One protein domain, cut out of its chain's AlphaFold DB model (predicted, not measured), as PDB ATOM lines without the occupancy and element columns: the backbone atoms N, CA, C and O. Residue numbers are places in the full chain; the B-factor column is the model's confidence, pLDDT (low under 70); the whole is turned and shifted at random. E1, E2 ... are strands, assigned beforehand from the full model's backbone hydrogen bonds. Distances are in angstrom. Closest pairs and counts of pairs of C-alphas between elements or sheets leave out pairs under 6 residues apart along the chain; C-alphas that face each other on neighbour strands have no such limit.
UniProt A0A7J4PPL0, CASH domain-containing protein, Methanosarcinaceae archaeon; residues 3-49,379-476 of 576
ATOM      1  N   ILE A   3     259.522 289.971 401.001       52.84
ATOM      2  CA  ILE A   3     259.585 290.862 399.832       52.84
ATOM      3  C   ILE A   3     259.383 290.030 398.562       52.84
ATOM      4  O   ILE A   3     260.198 289.170 398.231       52.84
ATOM      5  N   GLY A   4     258.302 290.298 397.833       48.34
ATOM      6  CA  GLY A   4     258.049 289.765 396.500       48.34
ATOM      7  C   GLY A   4     258.164 290.870 395.456       48.34
ATOM      8  O   GLY A   4     257.180 291.538 395.173       48.34
ATOM      9  N   GLY A   5     259.350 291.039 394.879       44.94
ATOM     10  CA  GLY A   5     259.644 292.008 393.820       44.94
ATOM     11  C   GLY A   5     261.121 291.879 393.465       44.94
ATOM     12  O   GLY A   5     261.981 292.141 394.301       44.94
ATOM     13  N   GLY A   6     261.410 291.301 392.301       39.44
ATOM     14  CA  GLY A   6     262.754 290.866 391.934       39.44
ATOM     15  C   GLY A   6     263.608 292.005 391.388       39.44
ATOM     16  O   GLY A   6     263.144 292.790 390.574       39.44
ATOM     17  N   SER A   7     264.892 291.997 391.740       42.41
ATOM     18  CA  SER A   7     265.985 292.767 391.120       42.41
ATOM     19  C   SER A   7     266.302 292.324 389.674       42.41
ATOM     20  O   SER A   7     267.459 292.300 389.250       42.41
ATOM     21  N   GLY A   8     265.279 291.908 388.926       46.00
ATOM     22  CA  GLY A   8     265.371 291.367 387.574       46.00
ATOM     23  C   GLY A   8     264.655 292.241 386.536       46.00
ATOM     24  O   GLY A   8     264.023 293.229 386.887       46.00
ATOM     25  N   PRO A   9     264.715 291.867 385.246       39.59
ATOM     26  CA  PRO A   9     264.132 292.623 384.128       39.59
ATOM     27  C   PRO A   9     262.591 292.725 384.127       39.59
ATOM     28  O   PRO A   9     262.041 293.346 383.224       39.59
ATOM     29  N   ASP A  10     261.919 292.148 385.128       45.44
ATOM     30  CA  ASP A  10     260.466 292.198 385.351       45.44
ATOM     31  C   ASP A  10     260.096 293.087 386.567       45.44
ATOM     32  O   ASP A  10     259.048 292.886 387.183       45.44
ATOM     33  N   ASP A  11     260.970 294.023 386.968       58.69
ATOM     34  CA  ASP A  11     260.721 294.965 388.070       58.69
ATOM     35  C   ASP A  11     259.470 295.807 387.775       58.69
ATOM     36  O   ASP A  11     259.408 296.519 386.774       58.69
ATOM     37  N   THR A  12     258.443 295.690 388.618       57.16
ATOM     38  CA  THR A  12     257.161 296.383 388.433       57.16
ATOM     39  C   THR A  12     257.123 297.753 389.112       57.16
ATOM     40  O   THR A  12     256.094 298.422 389.036       57.16
ATOM     41  N   GLY A  13     258.205 298.178 389.783       68.88
ATOM     42  CA  GLY A  13     258.245 299.430 390.555       68.88
ATOM     43  C   GLY A  13     257.412 299.389 391.836       68.88
ATOM     44  O   GLY A  13     257.156 300.425 392.448       68.88
ATOM     45  N   ASP A  14     256.976 298.193 392.232       79.00
ATOM     46  CA  ASP A  14     256.160 297.953 393.412       79.00
ATOM     47  C   ASP A  14     256.986 297.258 394.501       79.00
ATOM     48  O   ASP A  14     257.646 296.246 394.253       79.00
ATOM     49  N   LEU A  15     256.850 297.712 395.745       83.00
ATOM     50  CA  LEU A  15     257.230 296.932 396.919       83.00
ATOM     51  C   LEU A  15     256.014 296.140 397.391       83.00
ATOM     52  O   LEU A  15     255.034 296.718 397.863       83.00
ATOM     53  N   ILE A  16     256.073 294.812 397.276       84.62
ATOM     54  CA  ILE A  16     254.993 293.922 397.710       84.62
ATOM     55  C   ILE A  16     255.491 293.022 398.835       84.62
ATOM     56  O   ILE A  16     256.433 292.250 398.675       84.62
ATOM     57  N   PHE A  17     254.793 293.073 399.957       84.00
ATOM     58  CA  PHE A  17     255.032 292.272 401.140       84.00
ATOM     59  C   PHE A  17     253.862 291.322 401.357       84.00
ATOM     60  O   PHE A  17     252.703 291.735 401.357       84.00
ATOM     61  N   LYS A  18     254.160 290.035 401.546       87.19
ATOM     62  CA  LYS A  18     253.138 289.009 401.798       87.19
ATOM     63  C   LYS A  18     253.386 288.269 403.105       87.19
ATOM     64  O   LYS A  18     254.534 288.104 403.529       87.19
ATOM     65  N   ASN A  19     252.326 287.797 403.762       86.88
ATOM     66  CA  ASN A  19     252.495 286.880 404.888       86.88
ATOM     67  C   ASN A  19     253.030 285.521 404.404       86.88
ATOM     68  O   ASN A  19     252.424 284.871 403.558       86.88
ATOM     69  N   TYR A  20     254.146 285.082 404.984       83.19
ATOM     70  CA  TYR A  20     254.823 283.817 404.660       83.19
ATOM     71  C   TYR A  20     254.245 282.608 405.421       83.19
ATOM     72  O   TYR A  20     254.583 281.462 405.150       83.19
ATOM     73  N   LYS A  21     253.386 282.863 406.413       85.19
ATOM     74  CA  LYS A  21     252.645 281.862 407.189       85.19
ATOM     75  C   LYS A  21     251.208 282.334 407.395       85.19
ATOM     76  O   LYS A  21     250.969 283.546 407.368       85.19
ATOM     77  N   PRO A  22     250.259 281.413 407.631       86.94
ATOM     78  CA  PRO A  22     248.909 281.789 408.022       86.94
ATOM     79  C   PRO A  22     248.905 282.682 409.273       86.94
ATOM     80  O   PRO A  22     249.664 282.429 410.208       86.94
ATOM     81  N   VAL A  23     248.056 283.712 409.289       86.69
ATOM     82  CA  VAL A  23     247.873 284.617 410.439       86.69
ATOM     83  C   VAL A  23     246.553 284.276 411.113       86.69
ATOM     84  O   VAL A  23     245.505 284.299 410.465       86.69
ATOM     85  N   PHE A  24     246.596 283.949 412.402       87.38
ATOM     86  CA  PHE A  24     245.409 283.560 413.156       87.38
ATOM     87  C   PHE A  24     244.830 284.765 413.908       87.38
ATOM     88  O   PHE A  24     245.509 285.403 414.702       87.38
ATOM     89  N   LEU A  25     243.566 285.095 413.641       83.69
ATOM     90  CA  LEU A  25     242.873 286.263 414.188       83.69
ATOM     91  C   LEU A  25     242.146 285.891 415.488       83.69
ATOM     92  O   LEU A  25     240.907 285.827 415.554       83.69
ATOM     93  N   GLU A  26     242.932 285.608 416.528       82.50
ATOM     94  CA  GLU A  26     242.432 285.311 417.875       82.50
ATOM     95  C   GLU A  26     241.646 286.488 418.453       82.50
ATOM     96  O   GLU A  26     241.937 287.648 418.170       82.50
ATOM     97  N   ARG A  27     240.621 286.204 419.257       77.25
ATOM     98  CA  ARG A  27     239.810 287.249 419.901       77.25
ATOM     99  C   ARG A  27     240.663 288.102 420.824       77.25
ATOM    100  O   ARG A  27     241.488 287.560 421.550       77.25
ATOM    101  N   GLY A  28     240.468 289.417 420.765       64.88
ATOM    102  CA  GLY A  28     241.229 290.374 421.569       64.88
ATOM    103  C   GLY A  28     242.719 290.452 421.221       64.88
ATOM    104  O   GLY A  28     243.452 291.180 421.884       64.88
ATOM    105  N   SER A  29     243.189 289.714 420.209       77.75
ATOM    106  CA  SER A  29     244.612 289.655 419.886       77.75
ATOM    107  C   SER A  29     245.072 290.848 419.056       77.75
ATOM    108  O   SER A  29     244.304 291.476 418.319       77.75
ATOM    109  N   VAL A  30     246.371 291.113 419.151       77.88
ATOM    110  CA  VAL A  30     247.098 291.999 418.250       77.88
ATOM    111  C   VAL A  30     248.021 291.143 417.394       77.88
ATOM    112  O   VAL A  30     248.792 290.346 417.924       77.88
ATOM    113  N   GLN A  31     247.938 291.300 416.076       80.06
ATOM    114  CA  GLN A  31     248.790 290.598 415.119       80.06
ATOM    115  C   GLN A  31     249.784 291.582 414.512       80.06
ATOM    116  O   GLN A  31     249.382 292.587 413.930       80.06
ATOM    117  N   ASP A  32     251.072 291.290 414.641       79.69
ATOM    118  CA  ASP A  32     252.144 292.087 414.046       79.69
ATOM    119  C   ASP A  32     252.231 291.813 412.536       79.69
ATOM    120  O   ASP A  32     252.314 290.654 412.111       79.69
ATOM    121  N   LEU A  33     252.167 292.868 411.719       71.56
ATOM    122  CA  LEU A  33     252.257 292.762 410.260       71.56
ATOM    123  C   LEU A  33     253.651 293.168 409.752       71.56
ATOM    124  O   LEU A  33     254.063 292.700 408.687       71.56
ATOM    125  N   GLY A  34     254.408 293.945 410.528       67.38
ATOM    126  CA  GLY A  34     255.739 294.449 410.205       67.38
ATOM    127  C   GLY A  34     255.904 295.930 410.548       67.38
ATOM    128  O   GLY A  34     254.992 296.728 410.335       67.38
ATOM    129  N   ASP A  35     257.100 296.276 411.036       72.50
ATOM    130  CA  ASP A  35     257.444 297.609 411.549       72.50
ATOM    131  C   ASP A  35     256.406 298.095 412.582       72.50
ATOM    132  O   ASP A  35     256.133 297.386 413.554       72.50
ATOM    133  N   ASN A  36     255.790 299.257 412.369       65.94
ATOM    134  CA  ASN A  36     254.776 299.799 413.266       65.94
ATOM    135  C   ASN A  36     253.360 299.283 412.957       65.94
ATOM    136  O   ASN A  36     252.466 299.496 413.770       65.94
ATOM    137  N   LEU A  37     253.116 298.606 411.826       72.75
ATOM    138  CA  LEU A  37     251.773 298.237 411.366       72.75
ATOM    139  C   LEU A  37     251.292 296.906 411.972       72.75
ATOM    140  O   LEU A  37     251.925 295.857 411.841       72.75
ATOM    141  N   LYS A  38     250.110 296.929 412.592       79.69
ATOM    142  CA  LYS A  38     249.510 295.799 413.314       79.69
ATOM    143  C   LYS A  38     248.024 295.651 412.993       79.69
ATOM    144  O   LYS A  38     247.383 296.614 412.594       79.69
ATOM    145  N   PHE A  39     247.440 294.474 413.215       79.56
ATOM    146  CA  PHE A  39     245.983 294.298 413.291       79.56
ATOM    147  C   PHE A  39     245.522 294.164 414.733       79.56
ATOM    148  O   PHE A  39     246.094 293.378 415.482       79.56
ATOM    149  N   ARG A  40     244.434 294.844 415.103       74.06
ATOM    150  CA  ARG A  40     243.689 294.554 416.335       74.06
ATOM    151  C   ARG A  40     242.446 293.752 415.993       74.06
ATOM    152  O   ARG A  40     241.664 294.173 415.142       74.06
ATOM    153  N   VAL A  41     242.252 292.627 416.672       77.88
ATOM    154  CA  VAL A  41     241.073 291.768 416.536       77.88
ATOM    155  C   VAL A  41     240.143 292.015 417.719       77.88
ATOM    156  O   VAL A  41     240.557 291.926 418.871       77.88
ATOM    157  N   PHE A  42     238.877 292.320 417.451       65.75
ATOM    158  CA  PHE A  42     237.903 292.577 418.512       65.75
ATOM    159  C   PHE A  42     237.580 291.296 419.295       65.75
ATOM    160  O   PHE A  42     237.563 290.186 418.744       65.75
ATOM    161  N   ASP A  43     237.301 291.452 420.587       72.62
ATOM    162  CA  ASP A  43     236.860 290.368 421.468       72.62
ATOM    163  C   ASP A  43     235.343 290.132 421.355       72.62
ATOM    164  O   ASP A  43     234.583 290.284 422.303       72.62
ATOM    165  N   GLU A  44     234.883 289.806 420.145       66.12
ATOM    166  CA  GLU A  44     233.461 289.629 419.828       66.12
ATOM    167  C   GLU A  44     233.192 288.279 419.129       66.12
ATOM    168  O   GLU A  44     234.099 287.693 418.513       66.12
ATOM    169  N   PRO A  45     231.952 287.733 419.223       66.50
ATOM    170  CA  PRO A  45     231.486 286.546 418.496       66.50
ATOM    171  C   PRO A  45     231.810 286.579 417.007       66.50
ATOM    172  O   PRO A  45     232.292 285.584 416.458       66.50
ATOM    173  N   GLU A  46     231.577 287.739 416.409       71.12
ATOM    174  CA  GLU A  46     231.827 288.058 415.014       71.12
ATOM    175  C   GLU A  46     233.288 288.459 414.812       71.12
ATOM    176  O   GLU A  46     233.867 289.197 415.612       71.12
ATOM    177  N   LEU A  47     233.896 287.994 413.719       70.69
ATOM    178  CA  LEU A  47     235.248 288.409 413.377       70.69
ATOM    179  C   LEU A  47     235.239 289.867 412.902       70.69
ATOM    180  O   LEU A  47     234.780 290.165 411.803       70.69
ATOM    181  N   LYS A  48     235.812 290.753 413.717       72.44
ATOM    182  CA  LYS A  48     236.123 292.140 413.362       72.44
ATOM    183  C   LYS A  48     237.602 292.381 413.629       72.44
ATOM    184  O   LYS A  48     238.118 291.946 414.660       72.44
ATOM    185  N   PHE A  49     238.280 293.059 412.711       72.25
ATOM    186  CA  PHE A  49     239.676 293.454 412.864       72.25
ATOM    187  C   PHE A  49     239.978 294.700 412.028       72.25
ATOM    188  O   PHE A  49     239.280 294.970 411.050       72.25
ATOM    189  N   VAL A 379     233.277 296.708 409.081       44.41
ATOM    190  CA  VAL A 379     232.848 295.606 408.228       44.41
ATOM    191  C   VAL A 379     231.975 294.680 409.075       44.41
ATOM    192  O   VAL A 379     232.430 294.087 410.049       44.41
ATOM    193  N   GLY A 380     230.694 294.635 408.721       39.53
ATOM    194  CA  GLY A 380     229.657 293.801 409.308       39.53
ATOM    195  C   GLY A 380     228.644 293.489 408.215       39.53
ATOM    196  O   GLY A 380     227.785 294.317 407.912       39.53
ATOM    197  N   ASP A 381     228.933 292.432 407.459       34.22
ATOM    198  CA  ASP A 381     228.121 291.211 407.333       34.22
ATOM    199  C   ASP A 381     228.547 290.419 406.086       34.22
ATOM    200  O   ASP A 381     228.726 290.977 405.005       34.22
ATOM    201  N   GLU A 382     228.730 289.112 406.288       46.38
ATOM    202  CA  GLU A 382     228.706 288.029 405.289       46.38
ATOM    203  C   GLU A 382     229.341 288.291 403.908       46.38
ATOM    204  O   GLU A 382     228.710 288.102 402.867       46.38
ATOM    205  N   ALA A 383     230.632 288.624 403.866       41.44
ATOM    206  CA  ALA A 383     231.412 288.477 402.640       41.44
ATOM    207  C   ALA A 383     232.762 287.811 402.923       41.44
ATOM    208  O   ALA A 383     233.625 288.390 403.580       41.44
ATOM    209  N   GLU A 384     232.964 286.614 402.366       55.69
ATOM    210  CA  GLU A 384     234.274 285.973 402.159       55.69
ATOM    211  C   GLU A 384     235.086 286.734 401.081       55.69
ATOM    212  O   GLU A 384     235.545 286.160 400.096       55.69
ATOM    213  N   GLY A 385     235.188 288.060 401.200       57.50
ATOM    214  CA  GLY A 385     235.733 288.951 400.174       57.50
ATOM    215  C   GLY A 385     236.964 289.736 400.634       57.50
ATOM    216  O   GLY A 385     237.222 289.824 401.836       57.50
ATOM    217  N   PRO A 386     237.729 290.316 399.691       68.50
ATOM    218  CA  PRO A 386     238.971 291.003 400.003       68.50
ATOM    219  C   PRO A 386     238.722 292.286 400.809       68.50
ATOM    220  O   PRO A 386     237.978 293.165 400.375       68.50
ATOM    221  N   TYR A 387     239.384 292.419 401.955       80.94
ATOM    222  CA  TYR A 387     239.467 293.665 402.719       80.94
ATOM    223  C   TYR A 387     240.607 294.510 402.158       80.94
ATOM    224  O   TYR A 387     241.678 293.963 401.907       80.94
ATOM    225  N   ILE A 388     240.398 295.811 401.948       81.94
ATOM    226  CA  ILE A 388     241.409 296.719 401.388       81.94
ATOM    227  C   ILE A 388     241.433 298.003 402.212       81.94
ATOM    228  O   ILE A 388     240.402 298.661 402.368       81.94
ATOM    229  N   TRP A 389     242.617 298.364 402.689       82.06
ATOM    230  CA  TRP A 389     242.908 299.625 403.347       82.06
ATOM    231  C   TRP A 389     243.935 300.409 402.542       82.06
ATOM    232  O   TRP A 389     244.951 299.864 402.119       82.06
ATOM    233  N   ASN A 390     243.665 301.687 402.342       80.56
ATOM    234  CA  ASN A 390     244.596 302.682 401.823       80.56
ATOM    235  C   ASN A 390     244.231 304.028 402.463       80.56
ATOM    236  O   ASN A 390     243.304 304.080 403.275       80.56
ATOM    237  N   TYR A 391     244.909 305.118 402.107       73.88
ATOM    238  CA  TYR A 391     244.634 306.416 402.730       73.88
ATOM    239  C   TYR A 391     243.152 306.822 402.682       73.88
ATOM    240  O   TYR A 391     242.631 307.363 403.650       73.88
ATOM    241  N   SER A 392     242.425 306.497 401.604       70.56
ATOM    242  CA  SER A 392     241.018 306.912 401.463       70.56
ATOM    243  C   SER A 392     240.075 306.346 402.533       70.56
ATOM    244  O   SER A 392     238.948 306.826 402.669       70.56
ATOM    245  N   ASN A 393     240.486 305.307 403.266       59.47
ATOM    246  CA  ASN A 393     239.675 304.682 404.307       59.47
ATOM    247  C   ASN A 393     240.467 304.310 405.575       59.47
ATOM    248  O   ASN A 393     239.932 303.613 406.444       59.47
ATOM    249  N   CYS A 394     241.728 304.739 405.672       67.00
ATOM    250  CA  CYS A 394     242.637 304.411 406.759       67.00
ATOM    251  C   CYS A 394     243.755 305.459 406.876       67.00
ATOM    252  O   CYS A 394     244.738 305.416 406.136       67.00
ATOM    253  N   ASP A 395     243.637 306.336 407.874       62.06
ATOM    254  CA  ASP A 395     244.563 307.449 408.156       62.06
ATOM    255  C   ASP A 395     245.987 307.009 408.573       62.06
ATOM    256  O   ASP A 395     246.814 307.842 408.926       62.06
ATOM    257  N   LEU A 396     246.277 305.702 408.585       68.19
ATOM    258  CA  LEU A 396     247.609 305.161 408.879       68.19
ATOM    259  C   LEU A 396     248.574 305.280 407.707       68.19
ATOM    260  O   LEU A 396     249.779 305.216 407.919       68.19
ATOM    261  N   PHE A 397     248.050 305.335 406.486       79.56
ATOM    262  CA  PHE A 397     248.869 305.328 405.284       79.56
ATOM    263  C   PHE A 397     249.211 306.746 404.862       79.56
ATOM    264  O   PHE A 397     248.407 307.662 405.021       79.56
ATOM    265  N   PHE A 398     250.399 306.907 404.294       78.81
ATOM    266  CA  PHE A 398     250.858 308.184 403.787       78.81
ATOM    267  C   PHE A 398     249.921 308.711 402.691       78.81
ATOM    268  O   PHE A 398     249.501 307.976 401.788       78.81
ATOM    269  N   CYS A 399     249.652 310.012 402.753       78.94
ATOM    270  CA  CYS A 399     249.106 310.779 401.651       78.94
ATOM    271  C   CYS A 399     249.717 312.168 401.654       78.94
ATOM    272  O   CYS A 399     249.797 312.819 402.699       78.94
ATOM    273  N   ASP A 400     250.115 312.611 400.475       74.31
ATOM    274  CA  ASP A 400     250.532 313.979 400.267       74.31
ATOM    275  C   ASP A 400     249.310 314.912 400.317       74.31
ATOM    276  O   ASP A 400     248.382 314.748 399.515       74.31
ATOM    277  N   PRO A 401     249.268 315.884 401.242       59.31
ATOM    278  CA  PRO A 401     248.093 316.728 401.438       59.31
ATOM    279  C   PRO A 401     247.829 317.681 400.263       59.31
ATOM    280  O   PRO A 401     246.680 318.067 400.056       59.31
ATOM    281  N   ASP A 402     248.858 318.037 399.485       61.06
ATOM    282  CA  ASP A 402     248.754 319.020 398.401       61.06
ATOM    283  C   ASP A 402     248.261 318.394 397.088       61.06
ATOM    284  O   ASP A 402     247.521 319.012 396.317       61.06
ATOM    285  N   THR A 403     248.652 317.148 396.819       63.53
ATOM    286  CA  THR A 403     248.302 316.418 395.592       63.53
ATOM    287  C   THR A 403     247.246 315.331 395.804       63.53
ATOM    288  O   THR A 403     246.655 314.863 394.829       63.53
ATOM    289  N   GLY A 404     246.988 314.924 397.052       68.50
ATOM    290  CA  GLY A 404     246.092 313.816 397.397       68.50
ATOM    291  C   GLY A 404     246.640 312.438 397.009       68.50
ATOM    292  O   GLY A 404     245.882 311.464 396.936       68.50
ATOM    293  N   ILE A 405     247.938 312.352 396.703       74.56
ATOM    294  CA  ILE A 405     248.600 311.116 396.291       74.56
ATOM    295  C   ILE A 405     248.860 310.248 397.515       74.56
ATOM    296  O   ILE A 405     249.573 310.650 398.428       74.56
ATOM    297  N   TYR A 406     248.351 309.020 397.485       81.94
ATOM    298  CA  TYR A 406     248.705 307.956 398.416       81.94
ATOM    299  C   TYR A 406     249.282 306.771 397.647       81.94
ATOM    300  O   TYR A 406     248.847 306.451 396.539       81.94
ATOM    301  N   THR A 407     250.264 306.110 398.244       86.94
ATOM    302  CA  THR A 407     251.065 305.080 397.567       86.94
ATOM    303  C   THR A 407     250.803 303.677 398.100       86.94
ATOM    304  O   THR A 407     251.121 302.692 397.438       86.94
ATOM    305  N   GLU A 408     250.212 303.569 399.289       89.25
ATOM    306  CA  GLU A 408     250.136 302.329 400.057       89.25
ATOM    307  C   GLU A 408     248.754 301.678 399.983       89.25
ATOM    308  O   GLU A 408     247.716 302.336 400.046       89.25
ATOM    309  N   ASN A 409     248.747 300.350 399.883       88.19
ATOM    310  CA  ASN A 409     247.560 299.514 399.937       88.19
ATOM    311  C   ASN A 409     247.850 298.271 400.784       88.19
ATOM    312  O   ASN A 409     248.754 297.496 400.481       88.19
ATOM    313  N   LEU A 410     247.040 298.033 401.807       87.25
ATOM    314  CA  LEU A 410     247.021 296.798 402.577       87.25
ATOM    315  C   LEU A 410     245.765 296.013 402.218       87.25
ATOM    316  O   LEU A 410     244.661 296.534 402.347       87.25
ATOM    317  N   SER A 411     245.900 294.755 401.812       88.56
ATOM    318  CA  SER A 411     244.760 293.891 401.534       88.56
ATOM    319  C   SER A 411     244.808 292.561 402.275       88.56
ATOM    320  O   SER A 411     245.862 291.960 402.474       88.56
ATOM    321  N   VAL A 412     243.632 292.075 402.662       85.50
ATOM    322  CA  VAL A 412     243.406 290.705 403.125       85.50
ATOM    323  C   VAL A 412     242.456 290.054 402.141       85.50
ATOM    324  O   VAL A 412     241.261 290.315 402.160       85.50
ATOM    325  N   ASN A 413     242.991 289.217 401.259       81.50
ATOM    326  CA  ASN A 413     242.264 288.709 400.098       81.50
ATOM    327  C   ASN A 413     241.227 287.627 400.441       81.50
ATOM    328  O   ASN A 413     240.291 287.430 399.672       81.50
ATOM    329  N   ALA A 414     241.423 286.903 401.546       78.88
ATOM    330  CA  ALA A 414     240.504 285.884 402.045       78.88
ATOM    331  C   ALA A 414     240.767 285.601 403.531       78.88
ATOM    332  O   ALA A 414     241.921 285.620 403.972       78.88
ATOM    333  N   VAL A 415     239.702 285.284 404.272       79.69
ATOM    334  CA  VAL A 415     239.773 284.801 405.655       79.69
ATOM    335  C   VAL A 415     238.906 283.556 405.794       79.69
ATOM    336  O   VAL A 415     237.701 283.618 405.583       79.69
ATOM    337  N   GLU A 416     239.508 282.443 406.203       80.44
ATOM    338  CA  GLU A 416     238.816 281.174 406.442       80.44
ATOM    339  C   GLU A 416     238.901 280.831 407.930       80.44
ATOM    340  O   GLU A 416     239.992 280.739 408.491       80.44
ATOM    341  N   SER A 417     237.758 280.679 408.606       78.75
ATOM    342  CA  SER A 417     237.706 280.303 410.032       78.75
ATOM    343  C   SER A 417     238.647 281.131 410.932       78.75
ATOM    344  O   SER A 417     239.360 280.582 411.769       78.75
ATOM    345  N   ARG A 418     238.644 282.464 410.758       82.12
ATOM    346  CA  ARG A 418     239.527 283.429 411.457       82.12
ATOM    347  C   ARG A 418     241.019 283.283 411.133       82.12
ATOM    348  O   ARG A 418     241.856 283.754 411.892       82.12
ATOM    349  N   THR A 419     241.355 282.668 410.008       84.25
ATOM    350  CA  THR A 419     242.733 282.515 409.540       84.25
ATOM    351  C   THR A 419     242.906 283.227 408.209       84.25
ATOM    352  O   THR A 419     242.186 282.951 407.250       84.25
ATOM    353  N   ILE A 420     243.883 284.127 408.128       87.38
ATOM    354  CA  ILE A 420     244.363 284.653 406.851       87.38
ATOM    355  C   ILE A 420     245.350 283.628 406.300       87.38
ATOM    356  O   ILE A 420     246.390 283.383 406.912       87.38
ATOM    357  N   GLY A 421     245.024 283.011 405.164       85.19
ATOM    358  CA  GLY A 421     245.897 282.029 404.517       85.19
ATOM    359  C   GLY A 421     247.254 282.616 404.110       85.19
ATOM    360  O   GLY A 421     247.419 283.831 403.996       85.19
ATOM    361  N   GLU A 422     248.241 281.754 403.878       88.62
ATOM    362  CA  GLU A 422     249.557 282.160 403.370       88.62
ATOM    363  C   GLU A 422     249.429 282.974 402.069       88.62
ATOM    364  O   GLU A 422     248.650 282.642 401.171       88.62
ATOM    365  N   GLY A 423     250.162 284.085 401.986       85.75
ATOM    366  CA  GLY A 423     250.149 285.004 400.852       85.75
ATOM    367  C   GLY A 423     248.849 285.791 400.647       85.75
ATOM    368  O   GLY A 423     248.697 286.435 399.603       85.75
ATOM    369  N   LYS A 424     247.888 285.723 401.580       88.50
ATOM    370  CA  LYS A 424     246.590 286.414 401.484       88.50
ATOM    371  C   LYS A 424     246.547 287.759 402.201       88.50
ATOM    372  O   LYS A 424     245.662 288.539 401.874       88.50
ATOM    373  N   LEU A 425     247.486 288.043 403.102       87.81
ATOM    374  CA  LEU A 425     247.788 289.390 403.583       87.81
ATOM    375  C   LEU A 425     248.846 289.994 402.661       87.81
ATOM    376  O   LEU A 425     249.942 289.442 402.550       87.81
ATOM    377  N   VAL A 426     248.510 291.098 402.003       87.44
ATOM    378  CA  VAL A 426     249.366 291.758 401.018       87.44
ATOM    379  C   VAL A 426     249.472 293.237 401.360       87.44
ATOM    380  O   VAL A 426     248.486 293.955 401.270       87.44
ATOM    381  N   TYR A 427     250.659 293.705 401.728       88.25
ATOM    382  CA  TYR A 427     250.981 295.131 401.738       88.25
ATOM    383  C   TYR A 427     251.690 295.466 400.427       88.25
ATOM    384  O   TYR A 427     252.620 294.770 400.025       88.25
ATOM    385  N   LYS A 428     251.222 296.492 399.728       88.44
ATOM    386  CA  LYS A 428     251.767 296.958 398.458       88.44
ATOM    387  C   LYS A 428     251.988 298.462 398.543       88.44
ATOM    388  O   LYS A 428     251.066 299.179 398.917       88.44
ATOM    389  N   THR A 429     253.155 298.934 398.126       88.50
ATOM    390  CA  THR A 429     253.407 300.363 397.921       88.50
ATOM    391  C   THR A 429     254.115 300.613 396.594       88.50
ATOM    392  O   THR A 429     254.874 299.762 396.124       88.50
ATOM    393  N   GLN A 430     253.819 301.750 395.972       87.00
ATOM    394  CA  GLN A 430     254.357 302.166 394.679       87.00
ATOM    395  C   GLN A 430     254.655 303.664 394.720       87.00
ATOM    396  O   GLN A 430     253.800 304.433 395.146       87.00
ATOM    397  N   ALA A 431     255.837 304.085 394.270       88.06
ATOM    398  CA  ALA A 431     256.191 305.502 394.286       88.06
ATOM    399  C   ALA A 431     255.216 306.351 393.450       88.06
ATOM    400  O   ALA A 431     254.801 305.962 392.355       88.06
ATOM    401  N   GLY A 432     254.870 307.521 393.979       86.81
ATOM    402  CA  GLY A 432     254.169 308.595 393.285       86.81
ATOM    403  C   GLY A 432     255.086 309.800 393.080       86.81
ATOM    404  O   GLY A 432     256.251 309.769 393.467       86.81
ATOM    405  N   TYR A 433     254.550 310.866 392.489       87.75
ATOM    406  CA  TYR A 433     255.264 312.131 392.304       87.75
ATOM    407  C   TYR A 433     254.479 313.267 392.929       87.75
ATOM    408  O   TYR A 433     253.330 313.493 392.553       87.75
ATOM    409  N   VAL A 434     255.113 314.001 393.830       88.56
ATOM    410  CA  VAL A 434     254.534 315.185 394.467       88.56
ATOM    411  C   VAL A 434     255.275 316.423 394.003       88.56
ATOM    412  O   VAL A 434     256.414 316.346 393.548       88.56
ATOM    413  N   LYS A 435     254.611 317.574 394.053       89.69
ATOM    414  CA  LYS A 435     255.248 318.846 393.706       89.69
ATOM    415  C   LYS A 435     256.149 319.283 394.851       89.69
ATOM    416  O   LYS A 435     255.764 319.124 396.001       89.69
ATOM    417  N   TYR A 436     257.290 319.890 394.534       89.69
ATOM    418  CA  TYR A 436     258.055 320.628 395.545       89.69
ATOM    419  C   TYR A 436     257.173 321.697 396.196       89.69
ATOM    420  O   TYR A 436     256.386 322.329 395.487       89.69
ATOM    421  N   ARG A 437     257.306 321.966 397.498       87.81
ATOM    422  CA  ARG A 437     256.519 323.047 398.118       87.81
ATOM    423  C   ARG A 437     256.871 324.418 397.559       87.81
ATOM    424  O   ARG A 437     255.985 325.246 397.338       87.81
ATOM    425  N   TYR A 438     258.145 324.641 397.254       89.19
ATOM    426  CA  TYR A 438     258.567 325.811 396.499       89.19
ATOM    427  C   TYR A 438     258.126 325.689 395.028       89.19
ATOM    428  O   TYR A 438     258.625 324.856 394.275       89.19
ATOM    429  N   GLN A 439     257.161 326.521 394.617       89.94
ATOM    430  CA  GLN A 439     256.519 326.494 393.287       89.94
ATOM    431  C   GLN A 439     256.718 327.795 392.489       89.94
ATOM    432  O   GLN A 439     255.917 328.138 391.610       89.94
ATOM    433  N   GLU A 440     257.777 328.543 392.791       86.62
ATOM    434  CA  GLU A 440     258.150 329.755 392.064       86.62
ATOM    435  C   GLU A 440     259.282 329.490 391.056       86.62
ATOM    436  O   GLU A 440     259.924 328.441 391.063       86.62
ATOM    437  N   LYS A 441     259.524 330.464 390.168       84.19
ATOM    438  CA  LYS A 441     260.628 330.438 389.190       84.19
ATOM    439  C   LYS A 441     260.648 329.132 388.381       84.19
ATOM    440  O   LYS A 441     259.615 328.733 387.838       84.19
ATOM    441  N   ASP A 442     261.812 328.498 388.308       83.12
ATOM    442  CA  ASP A 442     262.083 327.304 387.512       83.12
ATOM    443  C   ASP A 442     261.592 326.018 388.197       83.12
ATOM    444  O   ASP A 442     261.652 324.949 387.605       83.12
ATOM    445  N   TRP A 443     261.062 326.110 389.424       88.19
ATOM    446  CA  TRP A 443     260.491 324.972 390.152       88.19
ATOM    447  C   TRP A 443     258.986 324.821 389.928       88.19
ATOM    448  O   TRP A 443     258.357 323.867 390.391       88.19
ATOM    449  N   LYS A 444     258.366 325.766 389.217       89.12
ATOM    450  CA  LYS A 444     256.925 325.758 389.000       89.12
ATOM    451  C   LYS A 444     256.495 324.536 388.188       89.12
ATOM    452  O   LYS A 444     256.719 324.462 386.983       89.12
ATOM    453  N   GLY A 445     255.758 323.640 388.837       87.06
ATOM    454  CA  GLY A 445     255.300 322.383 388.250       87.06
ATOM    455  C   GLY A 445     256.324 321.250 388.312       87.06
ATOM    456  O   GLY A 445     255.976 320.145 387.903       87.06
ATOM    457  N   GLU A 446     257.523 321.497 388.845       91.12
ATOM    458  CA  GLU A 446     258.510 320.458 389.127       91.12
ATOM    459  C   GLU A 446     258.013 319.547 390.252       91.12
ATOM    460  O   GLU A 446     257.335 319.980 391.194       91.12
ATOM    461  N   THR A 447     258.373 318.273 390.150       90.62
ATOM    462  CA  THR A 447     257.965 317.216 391.074       90.62
ATOM    463  C   THR A 447     259.154 316.371 391.497       90.62
ATOM    464  O   THR A 447     260.148 316.311 390.779       90.62
ATOM    465  N   TYR A 448     259.022 315.664 392.612       90.88
ATOM    466  CA  TYR A 448     259.977 314.658 393.061       90.88
ATOM    467  C   TYR A 448     259.258 313.354 393.442       90.88
ATOM    468  O   TYR A 448     258.062 313.380 393.765       90.88
ATOM    469  N   PRO A 449     259.945 312.201 393.362       91.00
ATOM    470  CA  PRO A 449     259.352 310.920 393.703       91.00
ATOM    471  C   PRO A 449     259.173 310.790 395.220       91.00
ATOM    472  O   PRO A 449     260.074 311.097 395.997       91.00
ATOM    473  N   ILE A 450     258.034 310.255 395.649       90.06
ATOM    474  CA  ILE A 450     257.751 309.950 397.053       90.06
ATOM    475  C   ILE A 450     257.113 308.573 397.174       90.06
ATOM    476  O   ILE A 450     256.368 308.127 396.298       90.06
ATOM    477  N   ILE A 451     257.385 307.886 398.273       89.50
ATOM    478  CA  ILE A 451     256.771 306.610 398.594       89.50
ATOM    479  C   ILE A 451     256.447 306.539 400.080       89.50
ATOM    480  O   ILE A 451     257.313 306.680 400.935       89.50
ATOM    481  N   GLY A 452     255.183 306.290 400.391       87.38
ATOM    482  CA  GLY A 452     254.764 305.850 401.711       87.38
ATOM    483  C   GLY A 452     255.287 304.447 401.982       87.38
ATOM    484  O   GLY A 452     255.058 303.530 401.185       87.38
ATOM    485  N   PHE A 453     255.978 304.274 403.098       85.94
ATOM    486  CA  PHE A 453     256.464 302.988 403.560       85.94
ATOM    487  C   PHE A 453     256.106 302.814 405.036       85.94
ATOM    488  O   PHE A 453     256.656 303.483 405.907       85.94
ATOM    489  N   PHE A 454     255.139 301.934 405.296       82.44
ATOM    490  CA  PHE A 454     254.507 301.727 406.600       82.44
ATOM    491  C   PHE A 454     253.985 303.019 407.251       82.44
ATOM    492  O   PHE A 454     254.124 303.214 408.459       82.44
ATOM    493  N   GLY A 455     253.345 303.880 406.454       75.25
ATOM    494  CA  GLY A 455     252.731 305.127 406.918       75.25
ATOM    495  C   GLY A 455     253.669 306.331 407.021       75.25
ATOM    496  O   GLY A 455     253.202 307.433 407.294       75.25
ATOM    497  N   GLU A 456     254.967 306.150 406.774       79.31
ATOM    498  CA  GLU A 456     255.961 307.230 406.769       79.31
ATOM    499  C   GLU A 456     256.409 307.558 405.335       79.31
ATOM    500  O   GLU A 456     256.563 306.639 404.522       79.31
ATOM    501  N   PRO A 457     256.640 308.837 404.991       84.25
ATOM    502  CA  PRO A 457     257.147 309.219 403.681       84.25
ATOM    503  C   PRO A 457     258.646 308.935 403.547       84.25
ATOM    504  O   PRO A 457     259.463 309.304 404.392       84.25
ATOM    505  N   TYR A 458     259.013 308.345 402.418       89.50
ATOM    506  CA  TYR A 458     260.388 308.148 401.986       89.50
ATOM    507  C   TYR A 458     260.569 308.630 400.549       89.50
ATOM    508  O   TYR A 458     259.625 308.692 399.763       89.50
ATOM    509  N   ILE A 459     261.813 308.924 400.195       91.12
ATOM    510  CA  ILE A 459     262.235 309.349 398.868       91.12
ATOM    511  C   ILE A 459     263.026 308.206 398.231       91.12
ATOM    512  O   ILE A 459     264.040 307.781 398.795       91.12
ATOM    513  N   PRO A 460     262.594 307.672 397.080       90.69
ATOM    514  CA  PRO A 460     263.435 306.801 396.272       90.69
ATOM    515  C   PRO A 460     264.729 307.522 395.885       90.69
ATOM    516  O   PRO A 460     264.678 308.646 395.397       90.69
ATOM    517  N   LEU A 461     265.889 306.881 396.069       86.00
ATOM    518  CA  LEU A 461     267.182 307.523 395.768       86.00
ATOM    519  C   LEU A 461     267.337 307.898 394.287       86.00
ATOM    520  O   LEU A 461     268.171 308.728 393.934       86.00
ATOM    521  N   THR A 462     266.578 307.256 393.399       79.56
ATOM    522  CA  THR A 462     266.627 307.540 391.970       79.56
ATOM    523  C   THR A 462     265.311 307.214 391.272       79.56
ATOM    524  O   THR A 462     264.703 306.161 391.481       79.56
ATOM    525  N   ASP A 463     264.910 308.110 390.380       77.44
ATOM    526  CA  ASP A 463     263.806 307.976 389.432       77.44
ATOM    527  C   ASP A 463     264.289 308.026 387.970       77.44
ATOM    528  O   ASP A 463     263.484 308.083 387.046       77.44
ATOM    529  N   LYS A 464     265.608 307.939 387.736       72.12
ATOM    530  CA  LYS A 464     266.248 308.071 386.408       72.12
ATOM    531  C   LYS A 464     265.888 306.957 385.412       72.12
ATOM    532  O   LYS A 464     266.340 306.978 384.267       72.12
ATOM    533  N   TYR A 465     265.128 305.958 385.843       67.69
ATOM    534  CA  TYR A 465     264.713 304.812 385.041       67.69
ATOM    535  C   TYR A 465     263.244 304.962 384.624       67.69
ATOM    536  O   TYR A 465     262.477 305.662 385.274       67.69
ATOM    537  N   GLU A 466     262.813 304.254 383.571       68.75
ATOM    538  CA  GLU A 466     261.403 304.263 383.123       68.75
ATOM    539  C   GLU A 466     260.408 303.859 384.231       68.75
ATOM    540  O   GLU A 466     259.227 304.199 384.161       68.75
ATOM    541  N   ILE A 467     260.888 303.144 385.252       66.88
ATOM    542  CA  ILE A 467     260.155 302.756 386.454       66.88
ATOM    543  C   ILE A 467     260.977 303.191 387.675       66.88
ATOM    544  O   ILE A 467     262.162 302.862 387.771       66.88
ATOM    545  N   VAL A 468     260.346 303.903 388.615       75.56
ATOM    546  CA  VAL A 468     260.990 304.344 389.862       75.56
ATOM    547  C   VAL A 468     261.392 303.126 390.688       75.56
ATOM    548  O   VAL A 468     260.561 302.275 391.008       75.56
ATOM    549  N   ARG A 469     262.675 303.045 391.048       74.94
ATOM    550  CA  ARG A 469     263.200 301.933 391.840       74.94
ATOM    551  C   ARG A 469     262.978 302.192 393.319       74.94
ATOM    552  O   ARG A 469     263.542 303.107 393.903       74.94
ATOM    553  N   VAL A 470     262.178 301.334 393.931       77.75
ATOM    554  CA  VAL A 470     261.706 301.489 395.313       77.75
ATOM    555  C   VAL A 470     262.487 300.635 396.317       77.75
ATOM    556  O   VAL A 470     262.133 300.554 397.484       77.75
ATOM    557  N   ASN A 471     263.577 299.993 395.888       76.50
ATOM    558  CA  ASN A 471     264.424 299.148 396.734       76.50
ATOM    559  C   ASN A 471     265.509 299.920 397.508       76.50
ATOM    560  O   ASN A 471     266.190 299.317 398.338       76.50
ATOM    561  N   LYS A 472     265.692 301.217 397.230       83.62
ATOM    562  CA  LYS A 472     266.631 302.108 397.925       83.62
ATOM    563  C   LYS A 472     265.925 303.418 398.258       83.62
ATOM    564  O   LYS A 472     265.539 304.153 397.350       83.62
ATOM    565  N   LEU A 473     265.746 303.681 399.547       87.25
ATOM    566  CA  LEU A 473     264.918 304.768 400.064       87.25
ATOM    567  C   LEU A 473     265.706 305.617 401.072       87.25
ATOM    568  O   LEU A 473     266.474 305.071 401.864       87.25
ATOM    569  N   ALA A 474     265.469 306.926 401.082       87.81
ATOM    570  CA  ALA A 474     265.939 307.869 402.098       87.81
ATOM    571  C   ALA A 474     264.758 308.565 402.784       87.81
ATOM    572  O   ALA A 474     263.657 308.615 402.243       87.81
ATOM    573  N   LYS A 475     264.976 309.108 403.985       85.88
ATOM    574  CA  LYS A 475     263.972 309.943 404.657       85.88
ATOM    575  C   LYS A 475     263.944 311.339 404.042       85.88
ATOM    576  O   LYS A 475     265.000 311.891 403.740       85.88
ATOM    577  N   LEU A 476     262.750 311.915 403.918       87.00
ATOM    578  CA  LEU A 476     262.588 313.335 403.617       87.00
ATOM    579  C   LEU A 476     262.850 314.145 404.894       87.00
ATOM    580  O   LEU A 476     262.182 313.917 405.901       87.00
TER     581      LEU A 476
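What this domain is: This is residues 3 to 49 and 379 to 476 of the 576 residues of the protein "CASH domain-containing protein" of Methanosarcinaceae archaeon (UniProt A0A7J4PPL0). With little regular structure, two four-stranded antiparallel sheets, E1-E6-E5-E4 and E7-E8-E9-E10, stand end to end, and the hairpin E2 and E3 lies over one face of the first. The printed part has 145 residues, all strand by class with 48 in E1 to E10, only just loose, close to compact, with radius of gyration 17.7 A and spans of 60 by 34 by 24 A.

How they stand to each other: E4, residues 387 to 389, E5, 408 to 412, and E6, 425 to 430, form a meander, antiparallel neighbours in turn; N 411 and O 426 are 2.8 A apart. E1, 14 to 18, neighbours E6. E6 runs on at 41 degrees into E7, 432 to 435, which begins a second meander with E8, 447 to 453, E9, 456 to 460, and E10, 473 to 475; N 451 and O 458 are 2.8 A apart. E2, 30 to 34, and E3, 37 to 41, are apart from both sheets.

Where its parts are: E1 begins at C-alpha 14 (256.160, 297.953, 393.412); E10 ends at C-alpha 475 (263.972, 309.943, 404.657). E8 spans 19.0 A.

The domain as a whole: Residues 50 to 378 are cut out, C-alphas 49 and 379 being 8.5 A apart. E4 to E5 is among the long links. The pLDDT is under 70 in 36 residues, among them 3 to 13.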